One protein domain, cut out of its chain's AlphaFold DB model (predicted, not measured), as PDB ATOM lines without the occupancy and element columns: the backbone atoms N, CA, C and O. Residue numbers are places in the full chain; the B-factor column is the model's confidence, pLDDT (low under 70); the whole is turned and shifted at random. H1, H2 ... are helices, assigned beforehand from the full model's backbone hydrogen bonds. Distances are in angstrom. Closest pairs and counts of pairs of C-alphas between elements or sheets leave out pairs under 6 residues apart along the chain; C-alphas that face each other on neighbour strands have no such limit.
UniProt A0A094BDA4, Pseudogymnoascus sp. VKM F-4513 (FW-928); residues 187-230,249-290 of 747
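AT A GLANCE: This is residues 187 to 230 and 249 to 290 of the 747 residues of a protein of Pseudogymnoascus sp. VKM F-4513 (FW-928) (UniProt A0A094BDA4). H2 and H4 cross steeply in the middle of a loose, open arrangement, with short H3 at the beginning of H4, while H1 and H5 lie off towards one end, touching no helix. The 86 printed residues include five named helices, H1 to H5 in order, and no named strand: all helix. The radius of gyration of the C-alphas is 15.6 A; the spans are 48 by 32 by 25 A.

HOW THE PARTS SIT: H1, residues 189 to 200, touches no helix. H2, residues 205 to 216, touches H4, residues 258 to 271, with residues 209 to 213 alone, at a steep tilt of 59 degrees, opposite ways; the closest C-alphas, of Ile 209 and Ala 263, are 5.4 A apart. H3, residues 219 to 223, touches residues 258 to 259 of H4 alone; the closest C-alphas, of Leu 222 and Phe 259, are 4.5 A apart. H5, residues 278 to 289, stands free. Each O i to N i+4 pair is within hydrogen-bond range in H2, H3, H4 and H5, and 7 of 8 in H1.

IN THESE COORDINATES: H1 begins at C-alpha 189 (2.131, -12.673, 19.601) and spans 17.2 A, H2 16.9 A, H4 20.2 A; H5, 16.1 A, ends at C-alpha 289 (-5.996, -9.986, 31.051).

THE WHOLE: Residues 231 to 248 are not printed; C-alphas 230 and 249 are 15.8 A apart. No link printed whole is long. The pLDDT is under 70 in 22 residues, among them 187 to 203.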
ATOM      1  N   THR A 187       1.391 -18.350  23.594       40.19
ATOM      2  CA  THR A 187       1.068 -18.249  22.173       40.19
ATOM      3  C   THR A 187       2.008 -17.241  21.503       40.19
ATOM      4  O   THR A 187       2.358 -16.226  22.120       40.19
ATOM      5  N   PRO A 188       2.399 -17.457  20.229       36.91
ATOM      6  CA  PRO A 188       3.017 -16.414  19.416       36.91
ATOM      7  C   PRO A 188       2.168 -15.140  19.452       36.91
ATOM      8  O   PRO A 188       0.936 -15.224  19.475       36.91
ATOM      9  N   PHE A 189       2.811 -13.966  19.441       35.47
ATOM     10  CA  PHE A 189       2.131 -12.673  19.601       35.47
ATOM     11  C   PHE A 189       0.934 -12.538  18.659       35.47
ATOM     12  O   PHE A 189      -0.168 -12.234  19.115       35.47
ATOM     13  N   LEU A 190       1.091 -12.893  17.382       33.56
ATOM     14  CA  LEU A 190      -0.021 -12.813  16.451       33.56
ATOM     15  C   LEU A 190      -1.060 -13.928  16.594       33.56
ATOM     16  O   LEU A 190      -2.186 -13.729  16.159       33.56
ATOM     17  N   GLN A 191      -0.784 -15.070  17.226       38.25
ATOM     18  CA  GLN A 191      -1.872 -15.992  17.576       38.25
ATOM     19  C   GLN A 191      -2.720 -15.413  18.723       38.25
ATOM     20  O   GLN A 191      -3.938 -15.570  18.710       38.25
ATOM     21  N   ASN A 192      -2.119 -14.660  19.653       38.53
ATOM     22  CA  ASN A 192      -2.852 -13.877  20.656       38.53
ATOM     23  C   ASN A 192      -3.659 -12.738  19.994       38.53
ATOM     24  O   ASN A 192      -4.864 -12.637  20.221       38.53
ATOM     25  N   VAL A 193      -3.055 -11.951  19.090       37.16
ATOM     26  CA  VAL A 193      -3.762 -10.904  18.318       37.16
ATOM     27  C   VAL A 193      -4.859 -11.501  17.425       37.16
ATOM     28  O   VAL A 193      -5.979 -11.007  17.445       37.16
ATOM     29  N   ARG A 194      -4.606 -12.607  16.710       37.62
ATOM     30  CA  ARG A 194      -5.598 -13.350  15.905       37.62
ATOM     31  C   ARG A 194      -6.758 -13.817  16.770       37.62
ATOM     32  O   ARG A 194      -7.903 -13.617  16.374       37.62
ATOM     33  N   ASN A 195      -6.485 -14.402  17.939       42.97
ATOM     34  CA  ASN A 195      -7.527 -14.816  18.874       42.97
ATOM     35  C   ASN A 195      -8.375 -13.604  19.292       42.97
ATOM     36  O   ASN A 195      -9.590 -13.651  19.110       42.97
ATOM     37  N   ARG A 196      -7.743 -12.506  19.738       45.84
ATOM     38  CA  ARG A 196      -8.410 -11.247  20.126       45.84
ATOM     39  C   ARG A 196      -9.252 -10.660  18.988       45.84
ATOM     40  O   ARG A 196     -10.456 -10.530  19.145       45.84
ATOM     41  N   VAL A 197      -8.672 -10.392  17.817       37.41
ATOM     42  CA  VAL A 197      -9.389  -9.878  16.632       37.41
ATOM     43  C   VAL A 197     -10.543 -10.809  16.230       37.41
ATOM     44  O   VAL A 197     -11.633 -10.342  15.913       37.41
ATOM     45  N   SER A 198     -10.370 -12.131  16.332       40.47
ATOM     46  CA  SER A 198     -11.437 -13.098  16.038       40.47
ATOM     47  C   SER A 198     -12.579 -13.143  17.067       40.47
ATOM     48  O   SER A 198     -13.594 -13.781  16.788       40.47
ATOM     49  N   MET A 199     -12.447 -12.485  18.226       39.00
ATOM     50  CA  MET A 199     -13.560 -12.242  19.157       39.00
ATOM     51  C   MET A 199     -14.417 -11.036  18.739       39.00
ATOM     52  O   MET A 199     -15.552 -10.931  19.192       39.00
ATOM     53  N   PHE A 200     -13.894 -10.151  17.880       37.12
ATOM     54  CA  PHE A 200     -14.546  -8.900  17.472       37.12
ATOM     55  C   PHE A 200     -15.033  -8.892  16.013       37.12
ATOM     56  O   PHE A 200     -15.851  -8.052  15.649       37.12
ATOM     57  N   LEU A 201     -14.584  -9.834  15.176       42.38
ATOM     58  CA  LEU A 201     -15.144 -10.034  13.835       42.38
ATOM     59  C   LEU A 201     -16.568 -10.624  13.907       42.38
ATOM     60  O   LEU A 201     -16.753 -11.640  14.583       42.38
ATOM     61  N   PRO A 202     -17.558 -10.074  13.171       41.75
ATOM     62  CA  PRO A 202     -18.887 -10.667  13.067       41.75
ATOM     63  C   PRO A 202     -18.830 -12.094  12.508       41.75
ATOM     64  O   PRO A 202     -18.354 -12.333  11.398       41.75
ATOM     65  N   LYS A 203     -19.338 -13.052  13.283       63.44
ATOM     66  CA  LYS A 203     -19.484 -14.464  12.905       63.44
ATOM     67  C   LYS A 203     -20.966 -14.818  12.839       63.44
ATOM     68  O   LYS A 203     -21.776 -14.234  13.558       63.44
ATOM     69  N   SER A 204     -21.324 -15.810  12.024       74.62
ATOM     70  CA  SER A 204     -22.668 -16.392  12.093       74.62
ATOM     71  C   SER A 204     -22.906 -17.022  13.469       74.62
ATOM     72  O   SER A 204     -21.963 -17.464  14.137       74.62
ATOM     73  N   LEU A 205     -24.170 -17.089  13.894       78.50
ATOM     74  CA  LEU A 205     -24.539 -17.711  15.168       78.50
ATOM     75  C   LEU A 205     -24.028 -19.161  15.232       78.50
ATOM     76  O   LEU A 205     -23.342 -19.517  16.188       78.50
ATOM     77  N   ASP A 206     -24.232 -19.922  14.150       82.25
ATOM     78  CA  ASP A 206     -23.726 -21.288  13.951       82.25
ATOM     79  C   ASP A 206     -22.205 -21.398  14.147       82.25
ATOM     80  O   ASP A 206     -21.733 -22.246  14.905       82.25
ATOM     81  N   ARG A 207     -21.404 -20.523  13.516       77.62
ATOM     82  CA  ARG A 207     -19.943 -20.562  13.693       77.62
ATOM     83  C   ARG A 207     -19.538 -20.167  15.111       77.62
ATOM     84  O   ARG A 207     -18.537 -20.670  15.612       77.62
ATOM     85  N   THR A 208     -20.307 -19.303  15.768       75.69
ATOM     86  CA  THR A 208     -19.986 -18.823  17.117       75.69
ATOM     87  C   THR A 208     -20.264 -19.880  18.187       75.69
ATOM     88  O   THR A 208     -19.415 -20.076  19.051       75.69
ATOM     89  N   ILE A 209     -21.385 -20.612  18.115       84.06
ATOM     90  CA  ILE A 209     -21.658 -21.736  19.037       84.06
ATOM     91  C   ILE A 209     -20.648 -22.880  18.845       84.06
ATOM     92  O   ILE A 209     -20.199 -23.477  19.824       84.06
ATOM     93  N   ILE A 210     -20.214 -23.116  17.601       84.25
ATOM     94  CA  ILE A 210     -19.122 -24.038  17.261       84.25
ATOM     95  C   ILE A 210     -17.810 -23.575  17.909       84.25
ATOM     96  O   ILE A 210     -17.210 -24.339  18.663       84.25
ATOM     97  N   ASP A 211     -17.386 -22.328  17.681       77.56
ATOM     98  CA  ASP A 211     -16.148 -21.785  18.254       77.56
ATOM     99  C   ASP A 211     -16.156 -21.809  19.794       77.56
ATOM    100  O   ASP A 211     -15.135 -22.125  20.401       77.56
ATOM    101  N   VAL A 212     -17.279 -21.500  20.454       80.75
ATOM    102  CA  VAL A 212     -17.378 -21.553  21.926       80.75
ATOM    103  C   VAL A 212     -17.188 -22.982  22.437       80.75
ATOM    104  O   VAL A 212     -16.355 -23.204  23.318       80.75
ATOM    105  N   ALA A 213     -17.901 -23.957  21.864       85.00
ATOM    106  CA  ALA A 213     -17.800 -25.355  22.275       85.00
ATOM    107  C   ALA A 213     -16.381 -25.911  22.070       85.00
ATOM    108  O   ALA A 213     -15.776 -26.419  23.013       85.00
ATOM    109  N   TYR A 214     -15.819 -25.747  20.868       79.75
ATOM    110  CA  TYR A 214     -14.496 -26.265  20.501       79.75
ATOM    111  C   TYR A 214     -13.314 -25.516  21.131       79.75
ATOM    112  O   TYR A 214     -12.190 -26.010  21.049       79.75
ATOM    113  N   ASN A 215     -13.518 -24.340  21.733       76.12
ATOM    114  CA  ASN A 215     -12.474 -23.695  22.533       76.12
ATOM    115  C   ASN A 215     -12.454 -24.207  23.981       76.12
ATOM    116  O   ASN A 215     -11.390 -24.249  24.592       76.12
ATOM    117  N   MET A 216     -13.610 -24.591  24.531       79.38
ATOM    118  CA  MET A 216     -13.746 -25.026  25.927       79.38
ATOM    119  C   MET A 216     -13.601 -26.536  26.141       79.38
ATOM    120  O   MET A 216     -13.270 -26.949  27.250       79.38
ATOM    121  N   PHE A 217     -13.886 -27.355  25.126       84.75
ATOM    122  CA  PHE A 217     -13.987 -28.807  25.267       84.75
ATOM    123  C   PHE A 217     -13.305 -29.550  24.108       84.75
ATOM    124  O   PHE A 217     -13.322 -29.057  22.975       84.75
ATOM    125  N   PRO A 218     -12.749 -30.749  24.362       84.25
ATOM    126  CA  PRO A 218     -12.129 -31.561  23.326       84.25
ATOM    127  C   PRO A 218     -13.167 -32.174  22.383       84.25
ATOM    128  O   PRO A 218     -14.275 -32.535  22.792       84.25
ATOM    129  N   ASP A 219     -12.772 -32.333  21.118       83.31
ATOM    130  CA  ASP A 219     -13.587 -32.878  20.028       83.31
ATOM    131  C   ASP A 219     -14.269 -34.204  20.434       83.31
ATOM    132  O   ASP A 219     -15.484 -34.343  20.323       83.31
ATOM    133  N   SER A 220     -13.503 -35.132  21.020       85.06
ATOM    134  CA  SER A 220     -13.960 -36.458  21.470       85.06
ATOM    135  C   SER A 220     -15.091 -36.419  22.505       85.06
ATOM    136  O   SER A 220     -15.990 -37.259  22.472       85.06
ATOM    137  N   TRP A 221     -15.085 -35.438  23.413       87.12
ATOM    138  CA  TRP A 221     -16.150 -35.264  24.400       87.12
ATOM    139  C   TRP A 221     -17.387 -34.603  23.785       87.12
ATOM    140  O   TRP A 221     -18.511 -34.989  24.106       87.12
ATOM    141  N   LEU A 222     -17.190 -33.643  22.876       89.12
ATOM    142  CA  LEU A 222     -18.269 -32.963  22.150       89.12
ATOM    143  C   LEU A 222     -19.069 -33.919  21.251       89.12
ATOM    144  O   LEU A 222     -20.284 -33.746  21.123       89.12
ATOM    145  N   ASP A 223     -18.411 -34.926  20.673       87.62
ATOM    146  CA  ASP A 223     -19.040 -36.007  19.901       87.62
ATOM    147  C   ASP A 223     -19.708 -37.091  20.760       87.62
ATOM    148  O   ASP A 223     -20.613 -37.775  20.282       87.62
ATOM    149  N   ALA A 224     -19.315 -37.242  22.028       90.50
ATOM    150  CA  ALA A 224     -19.914 -38.237  22.910       90.50
ATOM    151  C   ALA A 224     -21.391 -37.912  23.251       90.50
ATOM    152  O   ALA A 224     -21.775 -36.733  23.312       90.50
ATOM    153  N   PRO A 225     -22.225 -38.935  23.538       94.19
ATOM    154  CA  PRO A 225     -23.583 -38.736  24.038       94.19
ATOM    155  C   PRO A 225     -23.627 -37.932  25.344       94.19
ATOM    156  O   PRO A 225     -22.689 -37.932  26.144       94.19
ATOM    157  N   ASP A 226     -24.759 -37.280  25.587       92.94
ATOM    158  CA  ASP A 226     -25.050 -36.511  26.801       92.94
ATOM    159  C   ASP A 226     -25.384 -37.455  27.984       92.94
ATOM    160  O   ASP A 226     -26.531 -37.542  28.419       92.94
ATOM    161  N   THR A 227     -24.396 -38.214  28.479       90.94
ATOM    162  CA  THR A 227     -24.511 -39.329  29.460       90.94
ATOM    163  C   THR A 227     -24.795 -38.883  30.900       90.94
ATOM    164  O   THR A 227     -24.050 -39.149  31.845       90.94
ATOM    165  N   LEU A 228     -25.850 -38.104  31.074       88.31
ATOM    166  CA  LEU A 228     -25.794 -37.019  32.028       88.31
ATOM    167  C   LEU A 228     -26.850 -37.067  33.121       88.31
ATOM    168  O   LEU A 228     -28.023 -36.894  32.844       88.31
ATOM    169  N   HIS A 229     -26.410 -37.145  34.375       91.56
ATOM    170  CA  HIS A 229     -27.270 -36.951  35.539       91.56
ATOM    171  C   HIS A 229     -28.114 -35.658  35.459       91.56
ATOM    172  O   HIS A 229     -27.569 -34.554  35.305       91.56
ATOM    173  N   LEU A 230     -29.439 -35.802  35.539       93.12
ATOM    174  CA  LEU A 230     -30.440 -34.729  35.478       93.12
ATOM    175  C   LEU A 230     -31.261 -34.693  36.777       93.12
ATOM    176  O   LEU A 230     -31.397 -35.730  37.430       93.12
ATOM    177  N   SER A 249     -45.641 -33.771  32.680       81.25
ATOM    178  CA  SER A 249     -45.664 -32.908  31.499       81.25
ATOM    179  C   SER A 249     -44.296 -32.311  31.147       81.25
ATOM    180  O   SER A 249     -44.078 -32.014  29.973       81.25
ATOM    181  N   GLY A 250     -43.387 -32.128  32.117       80.44
ATOM    182  CA  GLY A 250     -42.150 -31.349  31.943       80.44
ATOM    183  C   GLY A 250     -40.912 -31.856  32.685       80.44
ATOM    184  O   GLY A 250     -40.332 -31.126  33.490       80.44
ATOM    185  N   ALA A 251     -40.467 -33.081  32.408       87.62
ATOM    186  CA  ALA A 251     -39.177 -33.585  32.888       87.62
ATOM    187  C   ALA A 251     -37.968 -32.940  32.165       87.62
ATOM    188  O   ALA A 251     -38.078 -32.436  31.047       87.62
ATOM    189  N   TYR A 252     -36.779 -32.991  32.781       92.62
ATOM    190  CA  TYR A 252     -35.539 -32.532  32.140       92.62
ATOM    191  C   TYR A 252     -35.035 -33.536  31.096       92.62
ATOM    192  O   TYR A 252     -34.960 -34.734  31.362       92.62
ATOM    193  N   GLY A 253     -34.656 -33.042  29.913       90.75
ATOM    194  CA  GLY A 253     -34.265 -33.871  28.771       90.75
ATOM    195  C   GLY A 253     -32.753 -34.016  28.570       90.75
ATOM    196  O   GLY A 253     -31.965 -33.099  28.839       90.75
ATOM    197  N   HIS A 254     -32.348 -35.166  28.026       93.88
ATOM    198  CA  HIS A 254     -31.016 -35.383  27.450       93.88
ATOM    199  C   HIS A 254     -30.917 -34.764  26.050       93.88
ATOM    200  O   HIS A 254     -31.912 -34.653  25.334       93.88
ATOM    201  N   PHE A 255     -29.716 -34.367  25.641       94.19
ATOM    202  CA  PHE A 255     -29.427 -33.908  24.279       94.19
ATOM    203  C   PHE A 255     -28.783 -35.043  23.461       94.19
ATOM    204  O   PHE A 255     -28.212 -35.957  24.052       94.19
ATOM    205  N   PRO A 256     -28.819 -35.014  22.114       92.62
ATOM    206  CA  PRO A 256     -28.206 -36.074  21.305       92.62
ATOM    207  C   PRO A 256     -26.700 -36.257  21.562       92.62
ATOM    208  O   PRO A 256     -26.196 -37.376  21.551       92.62
ATOM    209  N   THR A 257     -25.986 -35.159  21.830       93.62
ATOM    210  CA  THR A 257     -24.548 -35.127  22.141       93.62
ATOM    211  C   THR A 257     -24.236 -34.038  23.164       93.62
ATOM    212  O   THR A 257     -25.018 -33.095  23.343       93.62
ATOM    213  N   ASN A 258     -23.058 -34.107  23.792       92.19
ATOM    214  CA  ASN A 258     -22.566 -33.020  24.640       92.19
ATOM    215  C   ASN A 258     -22.445 -31.698  23.858       92.19
ATOM    216  O   ASN A 258     -22.809 -30.652  24.397       92.19
ATOM    217  N   PHE A 259     -22.028 -31.726  22.581       92.81
ATOM    218  CA  PHE A 259     -22.042 -30.537  21.717       92.81
ATOM    219  C   PHE A 259     -23.422 -29.871  21.676       92.81
ATOM    220  O   PHE A 259     -23.525 -28.666  21.902       92.81
ATOM    221  N   ALA A 260     -24.482 -30.647  21.428       93.44
ATOM    222  CA  ALA A 260     -25.837 -30.113  21.321       93.44
ATOM    223  C   ALA A 260     -26.294 -29.442  22.629       93.44
ATOM    224  O   ALA A 260     -26.942 -28.396  22.582       93.44
ATOM    225  N   ARG A 261     -25.892 -29.972  23.797       93.19
ATOM    226  CA  ARG A 261     -26.155 -29.318  25.088       93.19
ATOM    227  C   ARG A 261     -25.345 -28.033  25.283       93.19
ATOM    228  O   ARG A 261     -25.922 -27.041  25.721       93.19
ATOM    229  N   ILE A 262     -24.043 -28.025  24.982       91.56
ATOM    230  CA  ILE A 262     -23.206 -26.816  25.125       91.56
ATOM    231  C   ILE A 262     -23.704 -25.701  24.197       91.56
ATOM    232  O   ILE A 262     -23.827 -24.555  24.629       91.56
ATOM    233  N   ALA A 263     -24.058 -26.041  22.955       92.69
ATOM    234  CA  ALA A 263     -24.681 -25.117  22.016       92.69
ATOM    235  C   ALA A 263     -25.997 -24.549  22.573       92.69
ATOM    236  O   ALA A 263     -26.186 -23.336  22.563       92.69
ATOM    237  N   ALA A 264     -26.872 -25.395  23.128       93.12
ATOM    238  CA  ALA A 264     -28.134 -24.950  23.717       93.12
ATOM    239  C   ALA A 264     -27.934 -24.014  24.924       93.12
ATOM    240  O   ALA A 264     -28.648 -23.024  25.052       93.12
ATOM    241  N   GLN A 265     -26.927 -24.269  25.768       90.62
ATOM    242  CA  GLN A 265     -26.563 -23.386  26.885       90.62
ATOM    243  C   GLN A 265     -26.042 -22.020  26.422       90.62
ATOM    244  O   GLN A 265     -26.404 -21.003  27.010       90.62
ATOM    245  N   ASP A 266     -25.203 -21.963  25.384       89.19
ATOM    246  CA  ASP A 266     -24.713 -20.678  24.866       89.19
ATOM    247  C   ASP A 266     -25.805 -19.917  24.085       89.19
ATOM    248  O   ASP A 266     -25.790 -18.690  24.075       89.19
ATOM    249  N   LEU A 267     -26.793 -20.609  23.505       90.56
ATOM    250  CA  LEU A 267     -27.985 -20.001  22.893       90.56
ATOM    251  C   LEU A 267     -28.963 -19.436  23.936       90.56
ATOM    252  O   LEU A 267     -29.350 -18.275  23.815       90.56
ATOM    253  N   GLU A 268     -29.299 -20.192  24.989       87.75
ATOM    254  CA  GLU A 268     -30.131 -19.715  26.111       87.75
ATOM    255  C   GLU A 268     -29.504 -18.468  26.754       87.75
ATOM    256  O   GLU A 268     -30.154 -17.435  26.905       87.75
ATOM    257  N   LYS A 269     -28.193 -18.517  27.021       85.31
ATOM    258  CA  LYS A 269     -27.408 -17.389  27.538       85.31
ATOM    259  C   LYS A 269     -27.399 -16.170  26.602       85.31
ATOM    260  O   LYS A 269     -27.382 -15.043  27.084       85.31
ATOM    261  N   ARG A 270     -27.385 -16.363  25.276       82.81
ATOM    262  CA  ARG A 270     -27.427 -15.263  24.285       82.81
ATOM    263  C   ARG A 270     -28.798 -14.605  24.166       82.81
ATOM    264  O   ARG A 270     -28.855 -13.461  23.723       82.81
ATOM    265  N   ALA A 271     -29.873 -15.301  24.533       85.69
ATOM    266  CA  ALA A 271     -31.213 -14.721  24.560       85.69
ATOM    267  C   ALA A 271     -31.354 -13.664  25.674       85.69
ATOM    268  O   ALA A 271     -32.048 -12.667  25.480       85.69
ATOM    269  N   ASP A 272     -30.648 -13.828  26.798       83.44
ATOM    270  CA  ASP A 272     -30.537 -12.798  27.835       83.44
ATOM    271  C   ASP A 272     -29.462 -11.748  27.492       83.44
ATOM    272  O   ASP A 272     -28.328 -11.747  27.983       83.44
ATOM    273  N   THR A 273     -29.858 -10.794  26.656       78.12
ATOM    274  CA  THR A 273     -29.046  -9.625  26.291       78.12
ATOM    275  C   THR A 273     -28.848  -8.626  27.441       78.12
ATOM    276  O   THR A 273     -27.969  -7.767  27.344       78.12
ATOM    277  N   THR A 274     -29.613  -8.740  28.536       81.00
ATOM    278  CA  THR A 274     -29.554  -7.832  29.696       81.00
ATOM    279  C   THR A 274     -28.517  -8.301  30.716       81.00
ATOM    280  O   THR A 274     -27.683  -7.510  31.169       81.00
ATOM    281  N   GLY A 275     -28.519  -9.589  31.064       80.38
ATOM    282  CA  GLY A 275     -27.538 -10.199  31.957       80.38
ATOM    283  C   GLY A 275     -26.190 -10.460  31.286       80.38
ATOM    284  O   GLY A 275     -25.150 -10.208  31.898       80.38
ATOM    285  N   PHE A 276     -26.174 -10.879  30.016       80.50
ATOM    286  CA  PHE A 276     -24.951 -11.259  29.289       80.50
ATOM    287  C   PHE A 276     -24.518 -10.240  28.219       80.50
ATOM    288  O   PHE A 276     -23.906 -10.595  27.210       80.50
ATOM    289  N   GLY A 277     -24.796  -8.953  28.457       73.00
ATOM    290  CA  GLY A 277     -24.405  -7.855  27.568       73.00
ATOM    291  C   GLY A 277     -22.878  -7.718  27.367       73.00
ATOM    292  O   GLY A 277     -22.096  -7.913  28.303       73.00
ATOM    293  N   PRO A 278     -22.413  -7.317  26.164       68.44
ATOM    294  CA  PRO A 278     -20.996  -7.384  25.786       68.44
ATOM    295  C   PRO A 278     -20.080  -6.446  26.585       68.44
ATOM    296  O   PRO A 278     -18.910  -6.766  26.782       68.44
ATOM    297  N   ARG A 279     -20.590  -5.307  27.081       75.19
ATOM    298  CA  ARG A 279     -19.795  -4.317  27.834       75.19
ATOM    299  C   ARG A 279     -19.171  -4.912  29.098       75.19
ATOM    300  O   ARG A 279     -17.962  -4.822  29.287       75.19
ATOM    301  N   GLY A 280     -19.988  -5.546  29.940       76.44
ATOM    302  CA  GLY A 280     -19.525  -6.143  31.194       76.44
ATOM    303  C   GLY A 280     -18.589  -7.332  30.963       76.44
ATOM    304  O   GLY A 280     -17.564  -7.438  31.632       76.44
ATOM    305  N   PHE A 281     -18.860  -8.146  29.935       76.38
ATOM    306  CA  PHE A 281     -17.951  -9.205  29.485       76.38
ATOM    307  C   PHE A 281     -16.574  -8.662  29.064       76.38
ATOM    308  O   PHE A 281     -15.559  -9.221  29.471       76.38
ATOM    309  N   ILE A 282     -16.511  -7.561  28.305       68.88
ATOM    310  CA  ILE A 282     -15.240  -6.931  27.904       68.88
ATOM    311  C   ILE A 282     -14.478  -6.399  29.128       68.88
ATOM    312  O   ILE A 282     -13.284  -6.665  29.256       68.88
ATOM    313  N   LEU A 283     -15.151  -5.710  30.057       75.56
ATOM    314  CA  LEU A 283     -14.518  -5.195  31.281       75.56
ATOM    315  C   LEU A 283     -13.984  -6.323  32.179       75.56
ATOM    316  O   LEU A 283     -12.864  -6.229  32.682       75.56
ATOM    317  N   GLN A 284     -14.734  -7.420  32.331       80.50
ATOM    318  CA  GLN A 284     -14.236  -8.621  33.006       80.50
ATOM    319  C   GLN A 284     -13.046  -9.236  32.240       80.50
ATOM    320  O   GLN A 284     -12.030  -9.566  32.851       80.50
ATOM    321  N   ALA A 285     -13.117  -9.381  30.913       72.44
ATOM    322  CA  ALA A 285     -12.043  -9.982  30.115       72.44
ATOM    323  C   ALA A 285     -10.729  -9.187  30.212       72.44
ATOM    324  O   ALA A 285      -9.653  -9.781  30.297       72.44
ATOM    325  N   ILE A 286     -10.824  -7.858  30.280       66.12
ATOM    326  CA  ILE A 286      -9.714  -6.944  30.568       66.12
ATOM    327  C   ILE A 286      -9.163  -7.172  31.990       66.12
ATOM    328  O   ILE A 286      -7.953  -7.305  32.157       66.12
ATOM    329  N   ALA A 287     -10.029  -7.305  33.002       74.94
ATOM    330  CA  ALA A 287      -9.623  -7.608  34.380       74.94
ATOM    331  C   ALA A 287      -8.865  -8.941  34.514       74.94
ATOM    332  O   ALA A 287      -7.894  -9.019  35.261       74.94
ATOM    333  N   ALA A 288      -9.278  -9.970  33.769       77.56
ATOM    334  CA  ALA A 288      -8.550 -11.233  33.677       77.56
ATOM    335  C   ALA A 288      -7.219 -11.078  32.916       77.56
ATOM    336  O   ALA A 288      -6.219 -11.679  33.297       77.56
ATOM    337  N   GLY A 289      -7.192 -10.264  31.855       66.88
ATOM    338  CA  GLY A 289      -5.996  -9.986  31.051       66.88
ATOM    339  C   GLY A 289      -4.863  -9.299  31.821       66.88
ATOM    340  O   GLY A 289      -3.700  -9.590  31.556       66.88
ATOM    341  N   TRP A 290      -5.202  -8.437  32.786       69.69
ATOM    342  CA  TRP A 290      -4.264  -7.763  33.698       69.69
ATOM    343  C   TRP A 290      -4.067  -8.486  35.050       69.69
ATOM    344  O   TRP A 290      -3.472  -7.907  35.958       69.69
TER     345      TRP A 290